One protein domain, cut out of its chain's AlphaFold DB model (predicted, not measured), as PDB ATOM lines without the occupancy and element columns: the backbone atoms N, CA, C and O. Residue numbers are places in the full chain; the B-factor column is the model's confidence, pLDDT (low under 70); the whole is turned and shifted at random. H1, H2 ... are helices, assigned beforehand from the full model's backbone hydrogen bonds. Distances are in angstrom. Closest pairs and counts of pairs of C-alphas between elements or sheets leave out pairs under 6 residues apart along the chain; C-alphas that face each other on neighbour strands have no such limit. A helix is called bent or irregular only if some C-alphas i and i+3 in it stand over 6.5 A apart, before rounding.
ATOM      1  N   SER A 222      47.734 -41.867  80.197       93.75
ATOM      2  CA  SER A 222      47.803 -40.553  80.854       93.75
ATOM      3  C   SER A 222      46.435 -40.091  81.371       93.75
ATOM      4  O   SER A 222      46.343 -39.607  82.497       93.75
ATOM      5  N   CYS A 223      45.360 -40.295  80.600       93.62
ATOM      6  CA  CYS A 223      43.991 -39.990  81.038       93.62
ATOM      7  C   CYS A 223      43.517 -40.900  82.183       93.62
ATOM      8  O   CYS A 223      42.757 -40.470  83.043       93.62
ATOM      9  N   MET A 224      43.965 -42.153  82.208       93.88
ATOM     10  CA  MET A 224      43.584 -43.131  83.227       93.88
ATOM     11  C   MET A 224      44.390 -42.984  84.524       93.88
ATOM     12  O   MET A 224      43.845 -43.140  85.616       93.88
ATOM     13  N   LEU A 225      45.684 -42.677  84.411       92.62
ATOM     14  CA  LEU A 225      46.672 -42.729  85.495       92.62
ATOM     15  C   LEU A 225      47.229 -41.350  85.856       92.62
ATOM     16  O   LEU A 225      48.201 -41.253  86.596       92.62
ATOM     17  N   GLY A 226      46.655 -40.260  85.347       89.12
ATOM     18  CA  GLY A 226      47.075 -38.917  85.740       89.12
ATOM     19  C   GLY A 226      46.830 -38.676  87.231       89.12
ATOM     20  O   GLY A 226      45.796 -39.084  87.754       89.12
ATOM     21  N   ARG A 227      47.752 -38.008  87.932       87.00
ATOM     22  CA  ARG A 227      47.559 -37.643  89.352       87.00
ATOM     23  C   ARG A 227      46.433 -36.626  89.521       87.00
ATOM     24  O   ARG A 227      45.531 -36.830  90.320       87.00
ATOM     25  N   VAL A 228      46.457 -35.567  88.714       85.25
ATOM     26  CA  VAL A 228      45.476 -34.477  88.737       85.25
ATOM     27  C   VAL A 228      45.019 -34.220  87.307       85.25
ATOM     28  O   VAL A 228      45.829 -33.840  86.466       85.25
ATOM     29  N   LEU A 229      43.738 -34.465  87.029       84.50
ATOM     30  CA  LEU A 229      43.139 -34.314  85.692       84.50
ATOM     31  C   LEU A 229      42.216 -33.093  85.586       84.50
ATOM     32  O   LEU A 229      41.899 -32.659  84.483       84.50
ATOM     33  N   CYS A 230      41.797 -32.551  86.730       85.06
ATOM     34  CA  CYS A 230      40.845 -31.449  86.839       85.06
ATOM     35  C   CYS A 230      41.374 -30.407  87.819       85.06
ATOM     36  O   CYS A 230      42.247 -30.698  88.639       85.06
ATOM     37  N   THR A 231      40.834 -29.194  87.761       82.81
ATOM     38  CA  THR A 231      41.133 -28.152  88.751       82.81
ATOM     39  C   THR A 231      40.526 -28.460  90.115       82.81
ATOM     40  O   THR A 231      41.121 -28.089  91.124       82.81
ATOM     41  N   ARG A 232      39.372 -29.140  90.150       81.38
ATOM     42  CA  ARG A 232      38.643 -29.480  91.375       81.38
ATOM     43  C   ARG A 232      38.324 -30.983  91.396       81.38
ATOM     44  O   ARG A 232      37.296 -31.397  90.871       81.38
ATOM     45  N   PRO A 233      39.205 -31.822  91.967       76.75
ATOM     46  CA  PRO A 233      39.015 -33.272  91.948       76.75
ATOM     47  C   PRO A 233      37.779 -33.739  92.735       76.75
ATOM     48  O   PRO A 233      37.251 -34.796  92.420       76.75
ATOM     49  N   GLU A 234      37.303 -32.966  93.713       74.00
ATOM     50  CA  GLU A 234      36.146 -33.342  94.541       74.00
ATOM     51  C   GLU A 234      34.793 -33.086  93.864       74.00
ATOM     52  O   GLU A 234      33.835 -33.802  94.126       74.00
ATOM     53  N   SER A 235      34.702 -32.093  92.973       79.06
ATOM     54  CA  SER A 235      33.451 -31.763  92.274       79.06
ATOM     55  C   SER A 235      33.344 -32.399  90.892       79.06
ATOM     56  O   SER A 235      32.244 -32.639  90.400       79.06
ATOM     57  N   ASP A 236      34.481 -32.626  90.232       83.88
ATOM     58  CA  ASP A 236      34.505 -33.032  88.832       83.88
ATOM     59  C   ASP A 236      34.535 -34.562  88.708       83.88
ATOM     60  O   ASP A 236      35.357 -35.241  89.330       83.88
ATOM     61  N   ASN A 237      33.690 -35.113  87.827       86.44
ATOM     62  CA  ASN A 237      33.531 -36.556  87.573       86.44
ATOM     63  C   ASN A 237      34.707 -37.180  86.792       86.44
ATOM     64  O   ASN A 237      34.545 -37.848  85.768       86.44
ATOM     65  N   HIS A 238      35.923 -36.982  87.284       89.12
ATOM     66  CA  HIS A 238      37.150 -37.506  86.700       89.12
ATOM     67  C   HIS A 238      37.238 -39.041  86.776       89.12
ATOM     68  O   HIS A 238      37.927 -39.655  85.961       89.12
ATOM     69  N   TRP A 239      36.488 -39.670  87.687       89.38
ATOM     70  CA  TRP A 239      36.317 -41.124  87.773       89.38
ATOM     71  C   TRP A 239      35.758 -41.726  86.480       89.38
ATOM     72  O   TRP A 239      36.291 -42.714  85.976       89.38
ATOM     73  N   ALA A 240      34.752 -41.076  85.884       91.19
ATOM     74  CA  ALA A 240      34.131 -41.533  84.644       91.19
ATOM     75  C   ALA A 240      35.112 -41.494  83.462       91.19
ATOM     76  O   ALA A 240      35.123 -42.406  82.635       91.19
ATOM     77  N   LEU A 241      35.979 -40.473  83.395       93.19
ATOM     78  CA  LEU A 241      37.040 -40.414  82.387       93.19
ATOM     79  C   LEU A 241      38.029 -41.572  82.557       93.19
ATOM     80  O   LEU A 241      38.408 -42.182  81.559       93.19
ATOM     81  N   ARG A 242      38.444 -41.883  83.793       93.50
ATOM     82  CA  ARG A 242      39.395 -42.974  84.059       93.50
ATOM     83  C   ARG A 242      38.829 -44.329  83.653       93.50
ATOM     84  O   ARG A 242      39.513 -45.073  82.956       93.50
ATOM     85  N   ASP A 243      37.585 -44.614  84.029       91.62
ATOM     86  CA  ASP A 243      36.901 -45.855  83.651       91.62
ATOM     87  C   ASP A 243      36.735 -45.957  82.126       91.62
ATOM     88  O   ASP A 243      37.074 -46.968  81.507       91.62
ATOM     89  N   PHE A 244      36.310 -44.867  81.481       94.06
ATOM     90  CA  PHE A 244      36.147 -44.830  80.031       94.06
ATOM     91  C   PHE A 244      37.477 -44.985  79.275       94.06
ATOM     92  O   PHE A 244      37.547 -45.723  78.287       94.06
ATOM     93  N   ALA A 245      38.549 -44.341  79.744       95.12
ATOM     94  CA  ALA A 245      39.889 -44.475  79.175       95.12
ATOM     95  C   ALA A 245      40.447 -45.891  79.369       95.12
ATOM     96  O   ALA A 245      40.985 -46.458  78.418       95.12
ATOM     97  N   GLY A 246      40.266 -46.487  80.552       93.75
ATOM     98  CA  GLY A 246      40.675 -47.862  80.845       93.75
ATOM     99  C   GLY A 246      39.957 -48.883  79.964       93.75
ATOM    100  O   GLY A 246      40.608 -49.697  79.309       93.75
ATOM    101  N   LYS A 247      38.627 -48.784  79.844       93.44
ATOM    102  CA  LYS A 247      37.830 -49.629  78.936       93.44
ATOM    103  C   LYS A 247      38.283 -49.489  77.484       93.44
ATOM    104  O   LYS A 247      38.508 -50.492  76.813       93.44
ATOM    105  N   THR A 248      38.491 -48.257  77.017       94.75
ATOM    106  CA  THR A 248      38.964 -47.989  75.646       94.75
ATOM    107  C   THR A 248      40.362 -48.569  75.406       94.75
ATOM    108  O   THR A 248      40.611 -49.176  74.365       94.75
ATOM    109  N   LEU A 249      41.266 -48.444  76.382       94.81
ATOM    110  CA  LEU A 249      42.607 -49.026  76.338       94.81
ATOM    111  C   LEU A 249      42.561 -50.556  76.215       94.81
ATOM    112  O   LEU A 249      43.286 -51.130  75.401       94.81
ATOM    113  N   ILE A 250      41.701 -51.208  77.000       92.75
ATOM    114  CA  ILE A 250      41.509 -52.660  76.951       92.75
ATOM    115  C   ILE A 250      40.997 -53.085  75.574       92.75
ATOM    116  O   ILE A 250      41.570 -54.001  74.986       92.75
ATOM    117  N   THR A 251      39.972 -52.412  75.038       92.50
ATOM    118  CA  THR A 251      39.433 -52.696  73.698       92.50
ATOM    119  C   THR A 251      40.524 -52.599  72.632       92.50
ATOM    120  O   THR A 251      40.734 -53.550  71.887       92.50
ATOM    121  N   ILE A 252      41.311 -51.519  72.627       93.31
ATOM    122  CA  ILE A 252      42.402 -51.339  71.656       93.31
ATOM    123  C   ILE A 252      43.456 -52.448  71.773       93.31
ATOM    124  O   ILE A 252      43.923 -52.966  70.762       93.31
ATOM    125  N   ILE A 253      43.837 -52.844  72.990       92.19
ATOM    126  CA  ILE A 253      44.837 -53.904  73.201       92.19
ATOM    127  C   ILE A 253      44.283 -55.299  72.859       92.19
ATOM    128  O   ILE A 253      45.057 -56.187  72.487       92.19
ATOM    129  N   LYS A 254      42.975 -55.525  73.003       89.88
ATOM    130  CA  LYS A 254      42.323 -56.782  72.610       89.88
ATOM    131  C   LYS A 254      42.219 -56.895  71.086       89.88
ATOM    132  O   LYS A 254      42.588 -57.941  70.560       89.88
ATOM    133  N   ASP A 255      41.820 -55.819  70.411       89.62
ATOM    134  CA  ASP A 255      41.515 -55.838  68.975       89.62
ATOM    135  C   ASP A 255      42.757 -55.622  68.094       89.62
ATOM    136  O   ASP A 255      42.923 -56.300  67.082       89.62
ATOM    137  N   HIS A 256      43.656 -54.718  68.495       88.44
ATOM    138  CA  HIS A 256      44.825 -54.300  67.699       88.44
ATOM    139  C   HIS A 256      46.166 -54.601  68.391       88.44
ATOM    140  O   HIS A 256      47.238 -54.430  67.820       88.44
ATOM    141  N   GLY A 257      46.157 -55.020  69.659       86.25
ATOM    142  CA  GLY A 257      47.379 -55.204  70.442       86.25
ATOM    143  C   GLY A 257      48.105 -56.528  70.180       86.25
ATOM    144  O   GLY A 257      47.528 -57.612  70.250       86.25
ATOM    145  N   THR A 258      49.430 -56.466  70.011       88.38
ATOM    146  CA  THR A 258      50.290 -57.661  70.038       88.38
ATOM    147  C   THR A 258      50.494 -58.183  71.470       88.38
ATOM    148  O   THR A 258      50.278 -57.471  72.458       88.38
ATOM    149  N   LYS A 259      50.980 -59.428  71.607       86.81
ATOM    150  CA  LYS A 259      51.339 -60.013  72.917       86.81
ATOM    151  C   LYS A 259      52.352 -59.146  73.675       86.81
ATOM    152  O   LYS A 259      52.224 -58.975  74.887       86.81
ATOM    153  N   ASP A 260      53.312 -58.555  72.967       87.62
ATOM    154  CA  ASP A 260      54.312 -57.668  73.564       87.62
ATOM    155  C   ASP A 260      53.705 -56.350  74.036       87.62
ATOM    156  O   ASP A 260      54.005 -55.903  75.145       87.62
ATOM    157  N   THR A 261      52.820 -55.747  73.239       88.12
ATOM    158  CA  THR A 261      52.106 -54.522  73.615       88.12
ATOM    159  C   THR A 261      51.269 -54.741  74.872       88.12
ATOM    160  O   THR A 261      51.384 -53.966  75.822       88.12
ATOM    161  N   ARG A 262      50.507 -55.842  74.933       89.38
ATOM    162  CA  ARG A 262      49.730 -56.225  76.120       89.38
ATOM    163  C   ARG A 262      50.620 -56.393  77.348       89.38
ATOM    164  O   ARG A 262      50.340 -55.828  78.399       89.38
ATOM    165  N   ARG A 263      51.735 -57.115  77.206       88.44
ATOM    166  CA  ARG A 263      52.689 -57.353  78.298       88.44
ATOM    167  C   ARG A 263      53.334 -56.061  78.800       88.44
ATOM    168  O   ARG A 263      53.531 -55.898  80.000       88.44
ATOM    169  N   ARG A 264      53.667 -55.135  77.896       90.62
ATOM    170  CA  ARG A 264      54.213 -53.813  78.243       90.62
ATOM    171  C   ARG A 264      53.180 -52.952  78.965       90.62
ATOM    172  O   ARG A 264      53.524 -52.374  79.991       90.62
ATOM    173  N   ALA A 265      51.944 -52.909  78.467       91.00
ATOM    174  CA  ALA A 265      50.849 -52.181  79.103       91.00
ATOM    175  C   ALA A 265      50.574 -52.719  80.514       91.00
ATOM    176  O   ALA A 265      50.604 -51.950  81.469       91.00
ATOM    177  N   PHE A 266      50.442 -54.041  80.666       90.06
ATOM    178  CA  PHE A 266      50.244 -54.684  81.965       90.06
ATOM    179  C   PHE A 266      51.355 -54.343  82.964       90.06
ATOM    180  O   PHE A 266      51.072 -53.901  84.072       90.06
ATOM    181  N   ARG A 267      52.631 -54.465  82.570       89.62
ATOM    182  CA  ARG A 267      53.759 -54.094  83.444       89.62
ATOM    183  C   ARG A 267      53.746 -52.616  83.831       89.62
ATOM    184  O   ARG A 267      54.136 -52.293  84.947       89.62
ATOM    185  N   ALA A 268      53.352 -51.728  82.919       90.81
ATOM    186  CA  ALA A 268      53.275 -50.298  83.202       90.81
ATOM    187  C   ALA A 268      52.175 -49.986  84.229       90.81
ATOM    188  O   ALA A 268      52.431 -49.243  85.170       90.81
ATOM    189  N   VAL A 269      50.995 -50.597  84.080       90.69
ATOM    190  CA  VAL A 269      49.885 -50.478  85.039       90.69
ATOM    191  C   VAL A 269      50.271 -51.082  86.393       90.69
ATOM    192  O   VAL A 269      50.144 -50.413  87.413       90.69
ATOM    193  N   LYS A 270      50.800 -52.313  86.404       88.62
ATOM    194  CA  LYS A 270      51.209 -53.014  87.630       88.62
ATOM    195  C   LYS A 270      52.261 -52.228  88.411       88.62
ATOM    196  O   LYS A 270      52.117 -52.063  89.611       88.62
ATOM    197  N   ARG A 271      53.261 -51.658  87.728       90.12
ATOM    198  CA  ARG A 271      54.268 -50.803  88.377       90.12
ATOM    199  C   ARG A 271      53.627 -49.652  89.153       90.12
ATOM    200  O   ARG A 271      54.084 -49.345  90.237       90.12
ATOM    201  N   ILE A 272      52.601 -49.012  88.597       89.38
ATOM    202  CA  ILE A 272      51.926 -47.885  89.256       89.38
ATOM    203  C   ILE A 272      51.091 -48.365  90.444       89.38
ATOM    204  O   ILE A 272      51.017 -47.663  91.446       89.38
ATOM    205  N   PHE A 273      50.489 -49.548  90.346       87.19
ATOM    206  CA  PHE A 273      49.747 -50.155  91.449       87.19
ATOM    207  C   PHE A 273      50.654 -50.549  92.627       87.19
ATOM    208  O   PHE A 273      50.285 -50.331  93.776       87.19
ATOM    209  N   ASP A 274      51.847 -51.078  92.344       86.56
ATOM    210  CA  ASP A 274      52.807 -51.506  93.370       86.56
ATOM    211  C   ASP A 274      53.577 -50.324  94.005       86.56
ATOM    212  O   ASP A 274      54.169 -50.462  95.073       86.56
ATOM    213  N   GLU A 275      53.590 -49.157  93.356       87.88
ATOM    214  CA  GLU A 275      54.345 -47.985  93.799       87.88
ATOM    215  C   GLU A 275      53.660 -47.283  94.996       87.88
ATOM    216  O   GLU A 275      52.549 -46.766  94.849       87.88
ATOM    217  N   PRO A 276      54.327 -47.146  96.161       81.62
ATOM    218  CA  PRO A 276      53.724 -46.548  97.359       81.62
ATOM    219  C   PRO A 276      53.492 -45.033  97.243       81.62
ATOM    220  O   PRO A 276      52.744 -44.455  98.026       81.62
ATOM    221  N   SER A 277      54.120 -44.367  96.265       84.62
ATOM    222  CA  SER A 277      53.938 -42.933  95.989       84.62
ATOM    223  C   SER A 277      52.737 -42.621  95.079       84.62
ATOM    224  O   SER A 277      52.528 -41.468  94.677       84.62
ATOM    225  N   SER A 278      51.953 -43.638  94.714       86.00
ATOM    226  CA  SER A 278      50.768 -43.496  93.871       86.00
ATOM    227  C   SER A 278      49.579 -42.928  94.647       86.00
ATOM    228  O   SER A 278      49.196 -43.423  95.701       86.00
ATOM    229  N   SER A 279      48.941 -41.892  94.096       87.19
ATOM    230  CA  SER A 279      47.700 -41.336  94.652       87.19
ATOM    231  C   SER A 279      46.512 -42.277  94.422       87.19
ATOM    232  O   SER A 279      46.465 -42.943  93.385       87.19
ATOM    233  N   TYR A 280      45.493 -42.233  95.287       85.19
ATOM    234  CA  TYR A 280      44.284 -43.065  95.181       85.19
ATOM    235  C   TYR A 280      43.617 -43.034  93.802       85.19
ATOM    236  O   TYR A 280      43.229 -44.074  93.277       85.19
ATOM    237  N   SER A 281      43.560 -41.869  93.153       87.00
ATOM    238  CA  SER A 281      42.967 -41.750  91.820       87.00
ATOM    239  C   SER A 281      43.753 -42.509  90.739       87.00
ATOM    240  O   SER A 281      43.159 -42.989  89.774       87.00
ATOM    241  N   MET A 282      45.080 -42.644  90.884       89.88
ATOM    242  CA  MET A 282      45.899 -43.481  89.994       89.88
ATOM    243  C   MET A 282      45.609 -44.958  90.241       89.88
ATOM    244  O   MET A 282      45.376 -45.695  89.287       89.88
ATOM    245  N   ILE A 283      45.574 -45.361  91.516       88.19
ATOM    246  CA  ILE A 283      45.302 -46.741  91.936       88.19
ATOM    247  C   ILE A 283      43.936 -47.183  91.405       88.19
ATOM    248  O   ILE A 283      43.847 -48.214  90.746       88.19
ATOM    249  N   TYR A 284      42.896 -46.359  91.554       88.12
ATOM    250  CA  TYR A 284      41.573 -46.632  90.987       88.12
ATOM    251  C   TYR A 284      41.624 -46.938  89.482       88.12
ATOM    252  O   TYR A 284      41.085 -47.947  89.033       88.12
ATOM    253  N   GLY A 285      42.330 -46.108  88.702       86.25
ATOM    254  CA  GLY A 285      42.477 -46.314  87.260       86.25
ATOM    255  C   GLY A 285      43.190 -47.623  86.903       86.25
ATOM    256  O   GLY A 285      42.873 -48.237  85.886       86.25
ATOM    257  N   THR A 286      44.120 -48.088  87.744       88.94
ATOM    258  CA  THR A 286      44.806 -49.368  87.512       88.94
ATOM    259  C   THR A 286      43.894 -50.575  87.724       88.94
ATOM    260  O   THR A 286      43.988 -51.520  86.942       88.94
ATOM    261  N   ILE A 287      42.983 -50.543  88.704       85.94
ATOM    262  CA  ILE A 287      42.188 -51.708  89.134       85.94
ATOM    263  C   ILE A 287      41.383 -52.297  87.973       85.94
ATOM    264  O   ILE A 287      41.557 -53.473  87.653       85.94
ATOM    265  N   THR A 288      40.571 -51.484  87.288       82.19
ATOM    266  CA  THR A 288      39.737 -51.951  86.165       82.19
ATOM    267  C   THR A 288      40.582 -52.580  85.057       82.19
ATOM    268  O   THR A 288      40.210 -53.600  84.483       82.19
ATOM    269  N   THR A 289      41.759 -52.014  84.775       85.25
ATOM    270  CA  THR A 289      42.654 -52.559  83.743       85.25
ATOM    271  C   THR A 289      43.418 -53.803  84.167       85.25
ATOM    272  O   THR A 289      43.632 -54.685  83.340       85.25
ATOM    273  N   LEU A 290      43.814 -53.910  85.437       85.81
ATOM    274  CA  LEU A 290      44.486 -55.099  85.957       85.81
ATOM    275  C   LEU A 290      43.537 -56.292  85.987       85.81
ATOM    276  O   LEU A 290      43.940 -57.369  85.562       85.81
ATOM    277  N   LEU A 291      42.285 -56.088  86.402       82.69
ATOM    278  CA  LEU A 291      41.261 -57.135  86.411       82.69
ATOM    279  C   LEU A 291      41.020 -57.736  85.019       82.69
ATOM    280  O   LEU A 291      40.796 -58.934  84.895       82.69
ATOM    281  N   GLU A 292      41.105 -56.918  83.972       82.44
ATOM    282  CA  GLU A 292      40.857 -57.343  82.590       82.44
ATOM    283  C   GLU A 292      42.093 -57.922  81.882       82.44
ATOM    284  O   GLU A 292      41.957 -58.690  80.926       82.44
ATOM    285  N   PHE A 293      43.307 -57.556  82.310       79.81
ATOM    286  CA  PHE A 293      44.545 -58.081  81.725       79.81
ATOM    287  C   PHE A 293      45.119 -59.293  82.451       79.81
ATOM    288  O   PHE A 293      45.808 -60.090  81.808       79.81
ATOM    289  N   ALA A 294      44.903 -59.406  83.759       74.06
ATOM    290  CA  ALA A 294      45.484 -60.465  84.563       74.06
ATOM    291  C   ALA A 294      44.763 -61.797  84.331       74.06
ATOM    292  O   ALA A 294      43.539 -61.874  84.229       74.06
ATOM    293  N   THR A 295      45.541 -62.874  84.279       70.62
ATOM    294  CA  THR A 295      44.985 -64.226  84.384       70.62
ATOM    295  C   THR A 295      44.460 -64.466  85.807       70.62
ATOM    296  O   THR A 295      44.974 -63.861  86.747       70.62
ATOM    297  N   PRO A 296      43.475 -65.357  86.029       63.31
ATOM    298  CA  PRO A 296      42.894 -65.584  87.362       63.31
ATOM    299  C   PRO A 296      43.922 -65.953  88.452       63.31
ATOM    300  O   PRO A 296      43.699 -65.685  89.633       63.31
ATOM    301  N   VAL A 297      45.073 -66.511  88.064       65.12
ATOM    302  CA  VAL A 297      46.193 -66.802  88.972       65.12
ATOM    303  C   VAL A 297      46.950 -65.523  89.352       65.12
ATOM    304  O   VAL A 297      47.180 -65.272  90.531       65.12
ATOM    305  N   GLU A 298      47.273 -64.676  88.371       68.81
ATOM    306  CA  GLU A 298      47.955 -63.393  88.594       68.81
ATOM    307  C   GLU A 298      47.077 -62.404  89.371       68.81
ATOM    308  O   GLU A 298      47.600 -61.615  90.151       68.81
ATOM    309  N   VAL A 299      45.749 -62.454  89.197       66.12
ATOM    310  CA  VAL A 299      44.792 -61.669  89.999       66.12
ATOM    311  C   VAL A 299      44.958 -62.014  91.480       66.12
ATOM    312  O   VAL A 299      45.170 -61.121  92.297       66.12
ATOM    313  N   SER A 300      44.925 -63.300  91.832       62.16
ATOM    314  CA  SER A 300      45.060 -63.746  93.225       62.16
ATOM    315  C   SER A 300      46.406 -63.356  93.846       62.16
ATOM    316  O   SER A 300      46.451 -62.995  95.016       62.16
ATOM    317  N   GLU A 301      47.493 -63.374  93.073       67.75
ATOM    318  CA  GLU A 301      48.829 -62.989  93.546       67.75
ATOM    319  C   GLU A 301      48.975 -61.466  93.719       67.75
ATOM    320  O   GLU A 301      49.452 -60.992  94.751       67.75
ATOM    321  N   VAL A 302      48.533 -60.686  92.725       68.06
ATOM    322  CA  VAL A 302      48.629 -59.216  92.733       68.06
ATOM    323  C   VAL A 302      47.733 -58.617  93.806       68.06
ATOM    324  O   VAL A 302      48.160 -57.732  94.549       68.06
ATOM    325  N   PHE A 303      46.493 -59.095  93.900       67.25
ATOM    326  CA  PHE A 303      45.570 -58.601  94.903       67.25
ATOM    327  C   PHE A 303      45.873 -59.229  96.265       67.25
ATOM    328  O   PHE A 303      45.959 -58.480  97.218       67.25
ATOM    329  N   GLY A 304      46.181 -60.520  96.399       60.75
ATOM    330  CA  GLY A 304      46.415 -61.158  97.706       60.75
ATOM    331  C   GLY A 304      47.490 -60.506  98.590       60.75
ATOM    332  O   GLY A 304      47.309 -60.432  99.804       60.75
ATOM    333  N   LEU A 305      48.573 -59.980  98.005       61.62
ATOM    334  CA  LEU A 305      49.660 -59.335  98.759       61.62
ATOM    335  C   LEU A 305      49.368 -57.875  99.144       61.62
ATOM    336  O   LEU A 305      49.815 -57.416 100.191       61.62
ATOM    337  N   ASN A 306      48.606 -57.152  98.319       59.56
ATOM    338  CA  ASN A 306      48.388 -55.707  98.458       59.56
ATOM    339  C   ASN A 306      46.937 -55.333  98.840       59.56
ATOM    340  O   ASN A 306      46.683 -54.191  99.221       59.56
ATOM    341  N   PHE A 307      45.973 -56.265  98.783       59.66
ATOM    342  CA  PHE A 307      44.545 -55.970  98.983       59.66
ATOM    343  C   PHE A 307      44.274 -55.394 100.363       59.66
ATOM    344  O   PHE A 307      43.575 -54.400 100.460       59.66
ATOM    345  N   ASN A 308      44.828 -55.978 101.429       56.47
ATOM    346  CA  ASN A 308      44.474 -55.562 102.790       56.47
ATOM    347  C   ASN A 308      44.835 -54.096 103.082       56.47
ATOM    348  O   ASN A 308      44.082 -53.409 103.769       56.47
ATOM    349  N   SER A 309      45.929 -53.587 102.509       59.62
ATOM    350  CA  SER A 309      46.368 -52.199 102.706       59.62
ATOM    351  C   SER A 309      45.552 -51.194 101.882       59.62
ATOM    352  O   SER A 309      45.235 -50.100 102.357       59.62
ATOM    353  N   TYR A 310      45.173 -51.552 100.650       58.84
ATOM    354  CA  TYR A 310      44.437 -50.650  99.756       58.84
ATOM    355  C   TYR A 310      42.916 -50.764  99.890       58.84
ATOM    356  O   TYR A 310      42.227 -49.772  99.710       58.84
ATOM    357  N   PHE A 311      42.366 -51.923 100.249       57.00
ATOM    358  CA  PHE A 311      40.920 -52.155 100.328       57.00
ATOM    359  C   PHE A 311      40.267 -51.366 101.468       57.00
ATOM    360  O   PHE A 311      39.211 -50.774 101.262       57.00
ATOM    361  N   LEU A 312      40.928 -51.263 102.629       51.84
ATOM    362  CA  LEU A 312      40.440 -50.440 103.742       51.84
ATOM    363  C   LEU A 312      40.426 -48.943 103.390       51.84
ATOM    364  O   LEU A 312      39.514 -48.227 103.792       51.84
ATOM    365  N   SER A 313      41.410 -48.472 102.614       50.22
ATOM    366  CA  SER A 313      41.504 -47.065 102.200       50.22
ATOM    367  C   SER A 313      40.624 -46.727 100.991       50.22
ATOM    368  O   SER A 313      40.097 -45.621 100.929       50.22
ATOM    369  N   LEU A 314      40.390 -47.673 100.073       53.12
ATOM    370  CA  LEU A 314      39.477 -47.500  98.936       53.12
ATOM    371  C   LEU A 314      38.002 -47.561  99.362       53.12
ATOM    372  O   LEU A 314      37.203 -46.776  98.861       53.12
ATOM    373  N   LEU A 315      37.634 -48.455 100.292       50.72
ATOM    374  CA  LEU A 315      36.274 -48.512 100.851       50.72
ATOM    375  C   LEU A 315      35.917 -47.236 101.618       50.72
ATOM    376  O   LEU A 315      34.786 -46.774 101.516       50.72
ATOM    377  N   LEU A 316      36.879 -46.642 102.333       44.50
ATOM    378  CA  LEU A 316      36.678 -45.361 103.013       44.50
ATOM    379  C   LEU A 316      36.452 -44.203 102.023       44.50
ATOM    380  O   LEU A 316      35.742 -43.260 102.350       44.50
ATOM    381  N   PHE A 317      37.045 -44.274 100.826       46.44
ATOM    382  CA  PHE A 317      36.980 -43.214  99.811       46.44
ATOM    383  C   PHE A 317      35.795 -43.349  98.845       46.44
ATOM    384  O   PHE A 317      35.313 -42.342  98.351       46.44
ATOM    385  N   CYS A 318      35.318 -44.568  98.566       39.59
ATOM    386  CA  CYS A 318      34.094 -44.798  97.780       39.59
ATOM    387  C   CYS A 318      32.801 -44.591  98.591       39.59
ATOM    388  O   CYS A 318      31.720 -44.608  98.009       39.59
ATOM    389  N   ALA A 319      32.897 -44.459  99.919       35.91
ATOM    390  CA  ALA A 319      31.767 -44.194 100.813       35.91
ATOM    391  C   ALA A 319      31.525 -42.690 101.078       35.91
ATOM    392  O   ALA A 319      30.643 -42.355 101.869       35.91
ATOM    393  N   ILE A 320      32.297 -41.806 100.432       36.47
ATOM    394  CA  ILE A 320      32.161 -40.339 100.433       36.47
ATOM    395  C   ILE A 320      31.763 -39.906  99.021       36.47
ATOM    396  O   ILE A 320      30.859 -39.051  98.908       36.47
TER     397      ILE A 320
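This is residues 222 to 320 of the 320 residues of a protein of Oesophagostomum dentatum (UniProt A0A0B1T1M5). H2, H3 and H4 make a small up-and-down bundle whose centres form a triangle, with H4 in the middle of the whole domain; the longest helix, H5, sharply bent, arches loosely over the side of H4 away from H2. The short H1 packs on H2 and H4, and a long loop, residues 226 to 237, leads from it to H2. The printed part has 99 residues with five named helices, in the order H1, H2, H3, H4, H5, and no named strand; the class is all helix. The whole is compact, with a radius of gyration of the C-alphas of 13.7 A and spans of 38 by 28 by 21 A.

H5, residues 296 to 318, was assigned as one helix by its hydrogen bonds, but it is bent: C-alphas 305 and 308 are 7.6 A apart. Its arm H5a, residues 296 to 305, is 14.7 A long; its arm H5b, residues 308 to 318, is 15.8 A long and ends at C-alpha 318 (34.094, -44.798, 97.780). H4, residues 280 to 293, is 20.2 A long and begins at C-alpha 280 (44.284, -43.065, 95.181); it is neither bent nor irregular, but only just, with C-alphas 285 and 288 6.4 A apart. H3, residues 259 to 274, is 22.2 A long, and H2, residues 238 to 255, is 25.9 A long. H1, residues 222 to 225, begins at C-alpha 222 (47.803, -40.553, 80.854).

The two arms of H5 stand about perpendicular, at 89 degrees. H5a is close to H4 but not clearly touching, with Leu 291 and Val 299 as closest C-alphas, 6.8 A apart. H5b is also close to H4 but not clearly touching; the closest C-alphas, of Tyr 280 and Leu 314, are 7.5 A apart. H4 is the hub. H3 and H4 touch as a helical hairpin, opposite ways at a shallow tilt of 34 degrees, only just short of steep; their closest C-alphas, of Phe 273 and Ile 283, are 5.6 A apart. H2 and H4 touch, the same way at a shallow tilt of 25 degrees, closest at the C-alphas of Arg 242 and Gly 285, 5.6 A. H2 and H3 are close but not clearly touching, closest at the C-alphas of Ile 253 and Arg 262, 6.2 A. H1 touches H2, through residues 241 to 246 of H2 alone, with the C-alphas of Met 224 and Arg 242 closest at 4.3 A. H1 touches H4, through residues 281 to 286 of H4 alone, with the C-alphas of Leu 225 and Met 282 closest at 4.6 A. H2 is apart from both arms of H5. In H2 and H3 every O i to N i+4 pair is within hydrogen-bond range; in H4 8 of 10 are, in H5a 5 of 6 and in H5b 5 of 7, while H1 is too short for such a pair.

The C-alphas farthest apart, of Thr 258 and Ile 320, are 39.4 A apart. The printed part has no cut; the link from H1 to H2 is long, with 12 residues, and the other three are tight. Residues 296 to 320 have pLDDT under 70; the mean of the printed part is 79.8.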